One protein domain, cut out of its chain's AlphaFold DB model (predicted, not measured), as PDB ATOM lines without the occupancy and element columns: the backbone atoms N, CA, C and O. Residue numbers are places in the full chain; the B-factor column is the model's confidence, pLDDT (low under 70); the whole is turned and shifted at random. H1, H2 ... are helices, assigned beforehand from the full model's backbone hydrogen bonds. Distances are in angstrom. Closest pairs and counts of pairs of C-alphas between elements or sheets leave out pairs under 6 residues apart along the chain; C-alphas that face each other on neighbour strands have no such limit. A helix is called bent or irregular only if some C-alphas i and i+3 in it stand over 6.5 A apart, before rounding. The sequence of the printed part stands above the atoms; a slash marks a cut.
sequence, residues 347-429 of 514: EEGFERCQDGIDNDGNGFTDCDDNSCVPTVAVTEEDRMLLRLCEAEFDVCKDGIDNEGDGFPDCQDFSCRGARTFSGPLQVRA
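AT A GLANCE: This is residues 347 to 429 of the 514 residues of an uncharacterized protein of Deltaproteobacteria bacterium (UniProt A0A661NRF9). This domain has little regular structure: a looped stretch, residues 347 to 379, leads into the short helix H1, a wide loop follows, and after the small helix H2 the last residues, 418 to 429, fold back on themselves as a narrow arm. The printed part has 83 residues with two named helices, H1 then H2, and no named strand; the class is all helix, with 14 residues in named elements. It is compact, with a radius of gyration of the C-alphas of 12.6 A and spans of 39 by 27 by 21 A.

HOW THE PARTS SIT: H1, residues 380 to 388, and H2, residues 413 to 417, are apart. Residues 420 to 421 pair with residues 427 to 428, antiparallel. In H1 every O i to N i+4 pair is within hydrogen-bond range; in H2 0 of 1 is, and 1 of 2 O i to N i+3 pairs.

IN THESE COORDINATES: H1 is 12.3 A long, from C-alpha 380 at (116.501, 196.660, 276.062). H2, 8.5 A long, ends with C-alpha 417 at (114.031, 209.222, 289.235); it is only just irregular, C-alphas 414 and 417 being 6.7 A apart.

THE WHOLE: The C-alphas farthest apart, of Ile 357 and Pro 424, are 40.0 A apart. The printed part has no cut. The link from H1 to H2, 24 residues, is long. Mean pLDDT of the printed part is 73.2; 22 residues are under 70, among them 416 to 429.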
ATOM      1  N   GLU A 347     105.120 211.229 274.496       82.69
ATOM      2  CA  GLU A 347     106.572 211.258 274.453       82.69
ATOM      3  C   GLU A 347     107.179 210.013 275.074       82.69
ATOM      4  O   GLU A 347     107.793 210.015 276.129       82.69
ATOM      5  N   GLU A 348     106.955 208.887 274.401       81.75
ATOM      6  CA  GLU A 348     107.467 207.591 274.813       81.75
ATOM      7  C   GLU A 348     108.290 206.945 273.693       81.75
ATOM      8  O   GLU A 348     107.911 206.911 272.514       81.75
ATOM      9  N   GLY A 349     109.392 206.311 274.092       81.81
ATOM     10  CA  GLY A 349     110.203 205.462 273.230       81.81
ATOM     11  C   GLY A 349     111.379 206.174 272.561       81.81
ATOM     12  O   GLY A 349     111.415 207.382 272.369       81.81
ATOM     13  N   PHE A 350     112.360 205.363 272.163       82.50
ATOM     14  CA  PHE A 350     113.698 205.827 271.793       82.50
ATOM     15  C   PHE A 350     113.744 206.878 270.678       82.50
ATOM     16  O   PHE A 350     114.638 207.707 270.685       82.50
ATOM     17  N   GLU A 351     112.854 206.834 269.683       85.44
ATOM     18  CA  GLU A 351     112.919 207.787 268.562       85.44
ATOM     19  C   GLU A 351     112.385 209.174 268.916       85.44
ATOM     20  O   GLU A 351     112.897 210.136 268.359       85.44
ATOM     21  N   ARG A 352     111.387 209.263 269.800       86.69
ATOM     22  CA  ARG A 352     110.702 210.522 270.119       86.69
ATOM     23  C   ARG A 352     111.399 211.284 271.231       86.69
ATOM     24  O   ARG A 352     111.518 212.484 271.144       86.69
ATOM     25  N   CYS A 353     111.992 210.560 272.173       87.56
ATOM     26  CA  CYS A 353     112.774 211.125 273.267       87.56
ATOM     27  C   CYS A 353     114.179 211.621 272.861       87.56
ATOM     28  O   CYS A 353     115.106 211.552 273.661       87.56
ATOM     29  N   GLN A 354     114.390 211.983 271.594       87.31
ATOM     30  CA  GLN A 354     115.662 212.533 271.086       87.31
ATOM     31  C   GLN A 354     115.495 213.315 269.772       87.31
ATOM     32  O   GLN A 354     116.484 213.547 269.060       87.31
ATOM     33  N   ASP A 355     114.260 213.589 269.346       87.44
ATOM     34  CA  ASP A 355     114.000 214.214 268.049       87.44
ATOM     35  C   ASP A 355     113.896 215.744 268.120       87.44
ATOM     36  O   ASP A 355     113.892 216.399 267.065       87.44
ATOM     37  N   GLY A 356     113.949 216.310 269.329       85.62
ATOM     38  CA  GLY A 356     113.942 217.744 269.594       85.62
ATOM     39  C   GLY A 356     112.576 218.383 269.382       85.62
ATOM     40  O   GLY A 356     112.507 219.574 269.056       85.62
ATOM     41  N   ILE A 357     111.503 217.598 269.462       86.94
ATOM     42  CA  ILE A 357     110.118 218.035 269.292       86.94
ATOM     43  C   ILE A 357     109.356 217.659 270.559       86.94
ATOM     44  O   ILE A 357     109.483 216.536 270.999       86.94
ATOM     45  N   ASP A 358     108.547 218.576 271.091       84.06
ATOM     46  CA  ASP A 358     107.476 218.269 272.048       84.06
ATOM     47  C   ASP A 358     106.268 217.725 271.265       84.06
ATOM     48  O   ASP A 358     105.517 218.453 270.602       84.06
ATOM     49  N   ASN A 359     106.162 216.407 271.221       83.94
ATOM     50  CA  ASN A 359     105.201 215.664 270.442       83.94
ATOM     51  C   ASN A 359     103.865 215.435 271.164       83.94
ATOM     52  O   ASN A 359     102.890 215.090 270.476       83.94
ATOM     53  N   ASP A 360     103.808 215.567 272.491       79.38
ATOM     54  CA  ASP A 360     102.571 215.427 273.268       79.38
ATOM     55  C   ASP A 360     101.971 216.769 273.722       79.38
ATOM     56  O   ASP A 360     100.783 216.811 274.057       79.38
ATOM     57  N   GLY A 361     102.730 217.857 273.571       78.44
ATOM     58  CA  GLY A 361     102.306 219.243 273.723       78.44
ATOM     59  C   GLY A 361     102.361 219.762 275.156       78.44
ATOM     60  O   GLY A 361     101.739 220.791 275.433       78.44
ATOM     61  N   ASN A 362     103.038 219.063 276.070       74.62
ATOM     62  CA  ASN A 362     103.057 219.410 277.491       74.62
ATOM     63  C   ASN A 362     104.105 220.474 277.871       74.62
ATOM     64  O   ASN A 362     104.174 220.887 279.031       74.62
ATOM     65  N   GLY A 363     104.880 220.958 276.896       81.25
ATOM     66  CA  GLY A 363     105.898 221.989 277.068       81.25
ATOM     67  C   GLY A 363     107.299 221.457 277.364       81.25
ATOM     68  O   GLY A 363     108.226 222.269 277.435       81.25
ATOM     69  N   PHE A 364     107.468 220.142 277.495       82.81
ATOM     70  CA  PHE A 364     108.749 219.472 277.691       82.81
ATOM     71  C   PHE A 364     109.143 218.721 276.414       82.81
ATOM     72  O   PHE A 364     108.302 218.302 275.629       82.81
ATOM     73  N   THR A 365     110.439 218.650 276.120       86.81
ATOM     74  CA  THR A 365     110.953 218.052 274.879       86.81
ATOM     75  C   THR A 365     111.940 216.954 275.223       86.81
ATOM     76  O   THR A 365     112.818 217.156 276.055       86.81
ATOM     77  N   ASP A 366     111.850 215.825 274.527       86.31
ATOM     78  CA  ASP A 366     112.772 214.704 274.688       86.31
ATOM     79  C   ASP A 366     112.901 214.236 276.160       86.31
ATOM     80  O   ASP A 366     111.905 213.922 276.807       86.31
ATOM     81  N   CYS A 367     114.123 214.148 276.688       84.38
ATOM     82  CA  CYS A 367     114.415 213.643 278.029       84.38
ATOM     83  C   CYS A 367     113.957 214.567 279.167       84.38
ATOM     84  O   CYS A 367     113.757 214.074 280.276       84.38
ATOM     85  N   ASP A 368     113.679 215.844 278.877       82.31
ATOM     86  CA  ASP A 368     113.063 216.770 279.835       82.31
ATOM     87  C   ASP A 368     111.611 216.367 280.162       82.31
ATOM     88  O   ASP A 368     111.024 216.849 281.133       82.31
ATOM     89  N   ASP A 369     111.008 215.495 279.343       81.88
ATOM     90  CA  ASP A 369     109.665 214.970 279.543       81.88
ATOM     91  C   ASP A 369     109.673 213.702 280.414       81.88
ATOM     92  O   ASP A 369     110.252 212.663 280.083       81.88
ATOM     93  N   ASN A 370     108.925 213.735 281.518       78.31
ATOM     94  CA  ASN A 370     108.741 212.590 282.412       78.31
ATOM     95  C   ASN A 370     108.169 211.335 281.720       78.31
ATOM     96  O   ASN A 370     108.320 210.226 282.247       78.31
ATOM     97  N   SER A 371     107.503 211.481 280.577       80.12
ATOM     98  CA  SER A 371     106.986 210.393 279.739       80.12
ATOM     99  C   SER A 371     108.113 209.573 279.104       80.12
ATOM    100  O   SER A 371     107.968 208.358 278.919       80.12
ATOM    101  N   CYS A 372     109.279 210.185 278.872       82.31
ATOM    102  CA  CYS A 372     110.455 209.526 278.316       82.31
ATOM    103  C   CYS A 372     111.167 208.609 279.316       82.31
ATOM    104  O   CYS A 372     111.946 207.743 278.914       82.31
ATOM    105  N   VAL A 373     110.852 208.702 280.611       78.06
ATOM    106  CA  VAL A 373     111.464 207.873 281.655       78.06
ATOM    107  C   VAL A 373     110.511 206.744 282.084       78.06
ATOM    108  O   VAL A 373     109.594 206.941 282.888       78.06
ATOM    109  N   PRO A 374     110.709 205.496 281.609       71.88
ATOM    110  CA  PRO A 374     109.825 204.392 281.959       71.88
ATOM    111  C   PRO A 374     109.983 203.993 283.431       71.88
ATOM    112  O   PRO A 374     111.066 203.639 283.894       71.88
ATOM    113  N   THR A 375     108.862 203.914 284.157       66.25
ATOM    114  CA  THR A 375     108.833 203.508 285.582       66.25
ATOM    115  C   THR A 375     109.428 202.119 285.867       66.25
ATOM    116  O   THR A 375     109.817 201.830 287.001       66.25
ATOM    117  N   VAL A 376     109.490 201.233 284.864       66.88
ATOM    118  CA  VAL A 376     110.129 199.911 284.950       66.88
ATOM    119  C   VAL A 376     110.805 199.569 283.620       66.88
ATOM    120  O   VAL A 376     110.128 199.417 282.608       66.88
ATOM    121  N   ALA A 377     112.117 199.321 283.643       71.75
ATOM    122  CA  ALA A 377     112.861 198.836 282.480       71.75
ATOM    123  C   ALA A 377     112.575 197.348 282.203       71.75
ATOM    124  O   ALA A 377     113.167 196.453 282.824       71.75
ATOM    125  N   VAL A 378     111.674 197.052 281.268       75.19
ATOM    126  CA  VAL A 378     111.308 195.676 280.883       75.19
ATOM    127  C   VAL A 378     111.957 195.232 279.574       75.19
ATOM    128  O   VAL A 378     112.148 194.026 279.374       75.19
ATOM    129  N   THR A 379     112.342 196.167 278.707       81.12
ATOM    130  CA  THR A 379     112.994 195.904 277.417       81.12
ATOM    131  C   THR A 379     114.429 196.445 277.358       81.12
ATOM    132  O   THR A 379     114.880 197.172 278.240       81.12
ATOM    133  N   GLU A 380     115.188 196.048 276.330       80.50
ATOM    134  CA  GLU A 380     116.501 196.660 276.062       80.50
ATOM    135  C   GLU A 380     116.363 198.098 275.538       80.50
ATOM    136  O   GLU A 380     117.269 198.889 275.754       80.50
ATOM    137  N   GLU A 381     115.239 198.440 274.899       79.12
ATOM    138  CA  GLU A 381     114.947 199.814 274.469       79.12
ATOM    139  C   GLU A 381     114.694 200.713 275.685       79.12
ATOM    140  O   GLU A 381     115.288 201.780 275.762       79.12
ATOM    141  N   ASP A 382     113.957 200.240 276.695       80.12
ATOM    142  CA  ASP A 382     113.740 200.983 277.948       80.12
ATOM    143  C   ASP A 382     115.068 201.257 278.668       80.12
ATOM    144  O   ASP A 382     115.288 202.342 279.185       80.12
ATOM    145  N   ARG A 383     115.994 200.286 278.682       80.25
ATOM    146  CA  ARG A 383     117.335 200.483 279.268       80.25
ATOM    147  C   ARG A 383     118.218 201.408 278.446       80.25
ATOM    148  O   ARG A 383     119.141 201.999 278.987       80.25
ATOM    149  N   MET A 384     118.014 201.467 277.134       81.75
ATOM    150  CA  MET A 384     118.705 202.443 276.294       81.75
ATOM    151  C   MET A 384     118.165 203.842 276.560       81.75
ATOM    152  O   MET A 384     118.959 204.765 276.648       81.75
ATOM    153  N   LEU A 385     116.851 203.963 276.742       81.69
ATOM    154  CA  LEU A 385     116.173 205.213 277.049       81.69
ATOM    155  C   LEU A 385     116.574 205.760 278.423       81.69
ATOM    156  O   LEU A 385     116.988 206.900 278.526       81.69
ATOM    157  N   LEU A 386     116.615 204.907 279.449       78.94
ATOM    158  CA  LEU A 386     117.082 205.299 280.785       78.94
ATOM    159  C   LEU A 386     118.559 205.723 280.834       78.94
ATOM    160  O   LEU A 386     118.972 206.361 281.788       78.94
ATOM    161  N   ARG A 387     119.379 205.334 279.853       81.44
ATOM    162  CA  ARG A 387     120.769 205.818 279.734       81.44
ATOM    163  C   ARG A 387     120.900 207.082 278.907       81.44
ATOM    164  O   ARG A 387     121.935 207.729 278.994       81.44
ATOM    165  N   LEU A 388     119.939 207.285 278.014       84.06
ATOM    166  CA  LEU A 388     119.864 208.430 277.124       84.06
ATOM    167  C   LEU A 388     119.336 209.658 277.865       84.06
ATOM    168  O   LEU A 388     119.786 210.738 277.540       84.06
ATOM    169  N   CYS A 389     118.410 209.450 278.802       83.31
ATOM    170  CA  CYS A 389     117.762 210.478 279.615       83.31
ATOM    171  C   CYS A 389     118.182 210.381 281.090       83.31
ATOM    172  O   CYS A 389     117.308 210.233 281.938       83.31
ATOM    173  N   GLU A 390     119.480 210.213 281.359       79.19
ATOM    174  CA  GLU A 390     120.087 210.119 282.704       79.19
ATOM    175  C   GLU A 390     119.202 209.585 283.846       79.19
ATOM    176  O   GLU A 390     119.083 210.152 284.921       79.19
ATOM    177  N   ALA A 391     118.583 208.421 283.657       75.44
ATOM    178  CA  ALA A 391     117.652 207.842 284.628       75.44
ATOM    179  C   ALA A 391     118.151 206.504 285.212       75.44
ATOM    180  O   ALA A 391     117.444 205.828 285.972       75.44
ATOM    181  N   GLU A 392     119.386 206.093 284.887       75.56
ATOM    182  CA  GLU A 392     120.098 204.981 285.531       75.56
ATOM    183  C   GLU A 392     121.060 205.501 286.619       75.56
ATOM    184  O   GLU A 392     121.897 206.361 286.383       75.56
ATOM    185  N   PHE A 393     121.033 204.875 287.800       70.44
ATOM    186  CA  PHE A 393     121.883 205.239 288.950       70.44
ATOM    187  C   PHE A 393     123.393 205.267 288.663       70.44
ATOM    188  O   PHE A 393     124.135 205.996 289.309       70.44
ATOM    189  N   ASP A 394     123.879 204.403 287.769       71.88
ATOM    190  CA  ASP A 394     125.304 204.377 287.426       71.88
ATOM    191  C   ASP A 394     125.688 205.454 286.405       71.88
ATOM    192  O   ASP A 394     126.879 205.722 286.284       71.88
ATOM    193  N   VAL A 395     124.705 206.012 285.691       75.62
ATOM    194  CA  VAL A 395     124.891 207.080 284.703       75.62
ATOM    195  C   VAL A 395     124.878 208.439 285.392       75.62
ATOM    196  O   VAL A 395     125.773 209.213 285.130       75.62
ATOM    197  N   CYS A 396     123.995 208.647 286.373       73.44
ATOM    198  CA  CYS A 396     123.920 209.854 287.213       73.44
ATOM    199  C   CYS A 396     125.103 210.080 288.181       73.44
ATOM    200  O   CYS A 396     124.924 210.607 289.276       73.44
ATOM    201  N   LYS A 397     126.291 209.566 287.871       69.62
ATOM    202  CA  LYS A 397     127.510 209.781 288.668       69.62
ATOM    203  C   LYS A 397     128.788 209.679 287.837       69.62
ATOM    204  O   LYS A 397     129.876 209.505 288.402       69.62
ATOM    205  N   ASP A 398     128.662 209.578 286.520       69.31
ATOM    206  CA  ASP A 398     129.783 209.252 285.647       69.31
ATOM    207  C   ASP A 398     130.507 210.495 285.099       69.31
ATOM    208  O   ASP A 398     131.594 210.355 284.518       69.31
ATOM    209  N   GLY A 399     130.010 211.696 285.414       69.88
ATOM    210  CA  GLY A 399     130.616 212.976 285.054       69.88
ATOM    211  C   GLY A 399     130.211 213.461 283.665       69.88
ATOM    212  O   GLY A 399     130.920 214.312 283.111       69.88
ATOM    213  N   ILE A 400     129.197 212.853 283.043       79.94
ATOM    214  CA  ILE A 400     128.847 213.045 281.636       79.94
ATOM    215  C   ILE A 400     127.381 213.464 281.526       79.94
ATOM    216  O   ILE A 400     126.511 212.822 282.081       79.94
ATOM    217  N   ASP A 401     127.162 214.517 280.739       80.62
ATOM    218  CA  ASP A 401     125.856 214.959 280.245       80.62
ATOM    219  C   ASP A 401     125.502 214.114 278.999       80.62
ATOM    220  O   ASP A 401     126.005 214.335 277.884       80.62
ATOM    221  N   ASN A 402     124.777 213.027 279.233       81.81
ATOM    222  CA  ASN A 402     124.351 211.997 278.300       81.81
ATOM    223  C   ASN A 402     123.133 212.408 277.457       81.81
ATOM    224  O   ASN A 402     123.081 211.974 276.296       81.81
ATOM    225  N   GLU A 403     122.212 213.224 277.977       80.88
ATOM    226  CA  GLU A 403     121.099 213.827 277.209       80.88
ATOM    227  C   GLU A 403     121.522 215.060 276.409       80.88
ATOM    228  O   GLU A 403     120.968 215.331 275.339       80.88
ATOM    229  N   GLY A 404     122.554 215.771 276.852       81.12
ATOM    230  CA  GLY A 404     123.095 216.953 276.194       81.12
ATOM    231  C   GLY A 404     122.358 218.254 276.519       81.12
ATOM    232  O   GLY A 404     122.391 219.165 275.676       81.12
ATOM    233  N   ASP A 405     121.691 218.348 277.670       77.50
ATOM    234  CA  ASP A 405     120.923 219.527 278.101       77.50
ATOM    235  C   ASP A 405     121.813 220.605 278.771       77.50
ATOM    236  O   ASP A 405     121.446 221.784 278.862       77.50
ATOM    237  N   GLY A 406     123.054 220.235 279.103       78.44
ATOM    238  CA  GLY A 406     124.064 221.083 279.721       78.44
ATOM    239  C   GLY A 406     124.283 220.848 281.216       78.44
ATOM    240  O   GLY A 406     125.145 221.541 281.776       78.44
ATOM    241  N   PHE A 407     123.577 219.904 281.838       73.88
ATOM    242  CA  PHE A 407     123.683 219.555 283.250       73.88
ATOM    243  C   PHE A 407     124.105 218.085 283.397       73.88
ATOM    244  O   PHE A 407     123.370 217.204 283.006       73.88
ATOM    245  N   PRO A 408     125.305 217.781 283.919       74.00
ATOM    246  CA  PRO A 408     125.705 216.397 284.153       74.00
ATOM    247  C   PRO A 408     125.258 215.896 285.536       74.00
ATOM    248  O   PRO A 408     125.456 216.583 286.547       74.00
ATOM    249  N   ASP A 409     124.798 214.646 285.599       71.69
ATOM    250  CA  ASP A 409     124.616 213.873 286.830       71.69
ATOM    251  C   ASP A 409     123.677 214.545 287.863       71.69
ATOM    252  O   ASP A 409     122.484 214.721 287.648       71.69
ATOM    253  N   CYS A 410     124.200 214.902 289.041       62.66
ATOM    254  CA  CYS A 410     123.438 215.433 290.173       62.66
ATOM    255  C   CYS A 410     122.894 216.835 289.962       62.66
ATOM    256  O   CYS A 410     121.992 217.262 290.676       62.66
ATOM    257  N   GLN A 411     123.425 217.538 288.968       60.81
ATOM    258  CA  GLN A 411     122.941 218.857 288.592       60.81
ATOM    259  C   GLN A 411     121.749 218.762 287.628       60.81
ATOM    260  O   GLN A 411     121.158 219.793 287.305       60.81
ATOM    261  N   ASP A 412     121.390 217.548 287.193       68.50
ATOM    262  CA  ASP A 412     120.348 217.273 286.208       68.50
ATOM    263  C   ASP A 412     119.020 216.826 286.863       68.50
ATOM    264  O   ASP A 412     118.958 215.990 287.774       68.50
ATOM    265  N   PHE A 413     117.906 217.376 286.368       70.25
ATOM    266  CA  PHE A 413     116.554 216.975 286.749       70.25
ATOM    267  C   PHE A 413     116.251 215.506 286.434       70.25
ATOM    268  O   PHE A 413     115.551 214.846 287.219       70.25
ATOM    269  N   SER A 414     116.784 214.986 285.333       73.19
ATOM    270  CA  SER A 414     116.564 213.620 284.854       73.19
ATOM    271  C   SER A 414     116.986 212.561 285.878       73.19
ATOM    272  O   SER A 414     116.331 211.521 286.040       73.19
ATOM    273  N   CYS A 415     117.981 212.884 286.707       71.25
ATOM    274  CA  CYS A 415     118.492 212.007 287.755       71.25
ATOM    275  C   CYS A 415     117.574 211.850 288.982       71.25
ATOM    276  O   CYS A 415     117.755 210.907 289.765       71.25
ATOM    277  N   ARG A 416     116.508 212.658 289.139       64.12
ATOM    278  CA  ARG A 416     115.587 212.580 290.305       64.12
ATOM    279  C   ARG A 416     114.826 211.252 290.411       64.12
ATOM    280  O   ARG A 416     114.336 210.869 291.480       64.12
ATOM    281  N   GLY A 417     114.694 210.527 289.300       59.34
ATOM    282  CA  GLY A 417     114.031 209.222 289.235       59.34
ATOM    283  C   GLY A 417     114.946 208.022 289.496       59.34
ATOM    284  O   GLY A 417     114.442 206.934 289.812       59.34
ATOM    285  N   ALA A 418     116.265 208.198 289.382       64.31
ATOM    286  CA  ALA A 418     117.241 207.118 289.431       64.31
ATOM    287  C   ALA A 418     117.346 206.542 290.852       64.31
ATOM    288  O   ALA A 418     117.628 207.239 291.820       64.31
ATOM    289  N   ARG A 419     117.087 205.238 291.020       60.62
ATOM    290  CA  ARG A 419     117.122 204.571 292.336       60.62
ATOM    291  C   ARG A 419     117.760 203.192 292.239       60.62
ATOM    292  O   ARG A 419     117.428 202.425 291.335       60.62
ATOM    293  N   THR A 420     118.580 202.793 293.217       53.62
ATOM    294  CA  THR A 420     118.924 201.366 293.407       53.62
ATOM    295  C   THR A 420     118.123 200.742 294.545       53.62
ATOM    296  O   THR A 420     118.112 201.235 295.669       53.62
ATOM    297  N   PHE A 421     117.464 199.612 294.264       44.28
ATOM    298  CA  PHE A 421     116.811 198.792 295.285       44.28
ATOM    299  C   PHE A 421     117.787 197.747 295.826       44.28
ATOM    300  O   PHE A 421     118.038 196.724 295.187       44.28
ATOM    301  N   SER A 422     118.293 197.971 297.039       41.56
ATOM    302  CA  SER A 422     119.007 196.952 297.814       41.56
ATOM    303  C   SER A 422     118.494 196.906 299.254       41.56
ATOM    304  O   SER A 422     119.097 197.450 300.169       41.56
ATOM    305  N   GLY A 423     117.383 196.195 299.471       41.97
ATOM    306  CA  GLY A 423     116.894 195.849 300.812       41.97
ATOM    307  C   GLY A 423     115.798 196.764 301.378       41.97
ATOM    308  O   GLY A 423     115.366 197.703 300.718       41.97
ATOM    309  N   PRO A 424     115.286 196.450 302.585       33.91
ATOM    310  CA  PRO A 424     114.047 197.025 303.116       33.91
ATOM    311  C   PRO A 424     114.131 198.499 303.554       33.91
ATOM    312  O   PRO A 424     113.108 199.027 303.971       33.91
ATOM    313  N   LEU A 425     115.301 199.148 303.473       36.62
ATOM    314  CA  LEU A 425     115.533 200.497 304.015       36.62
ATOM    315  C   LEU A 425     116.463 201.393 303.167       36.62
ATOM    316  O   LEU A 425     116.956 202.385 303.681       36.62
ATOM    317  N   GLN A 426     116.730 201.090 301.891       41.75
ATOM    318  CA  GLN A 426     117.589 201.957 301.064       41.75
ATOM    319  C   GLN A 426     116.953 202.234 299.705       41.75
ATOM    320  O   GLN A 426     116.955 201.375 298.823       41.75
ATOM    321  N   VAL A 427     116.422 203.446 299.553       37.59
ATOM    322  CA  VAL A 427     116.346 204.119 298.258       37.59
ATOM    323  C   VAL A 427     117.643 204.910 298.160       37.59
ATOM    324  O   VAL A 427     117.808 205.877 298.888       37.59
ATOM    325  N   ARG A 428     118.595 204.459 297.339       47.00
ATOM    326  CA  ARG A 428     119.751 205.291 296.988       47.00
ATOM    327  C   ARG A 428     119.374 206.046 295.723       47.00
ATOM    328  O   ARG A 428     119.335 205.406 294.668       47.00
ATOM    329  N   ALA A 429     119.015 207.318 295.851       49.19
ATOM    330  CA  ALA A 429     119.174 208.245 294.737       49.19
ATOM    331  C   ALA A 429     120.690 208.416 294.473       49.19
ATOM    332  O   ALA A 429     121.489 208.157 295.381       49.19
TER     333      ALA A 429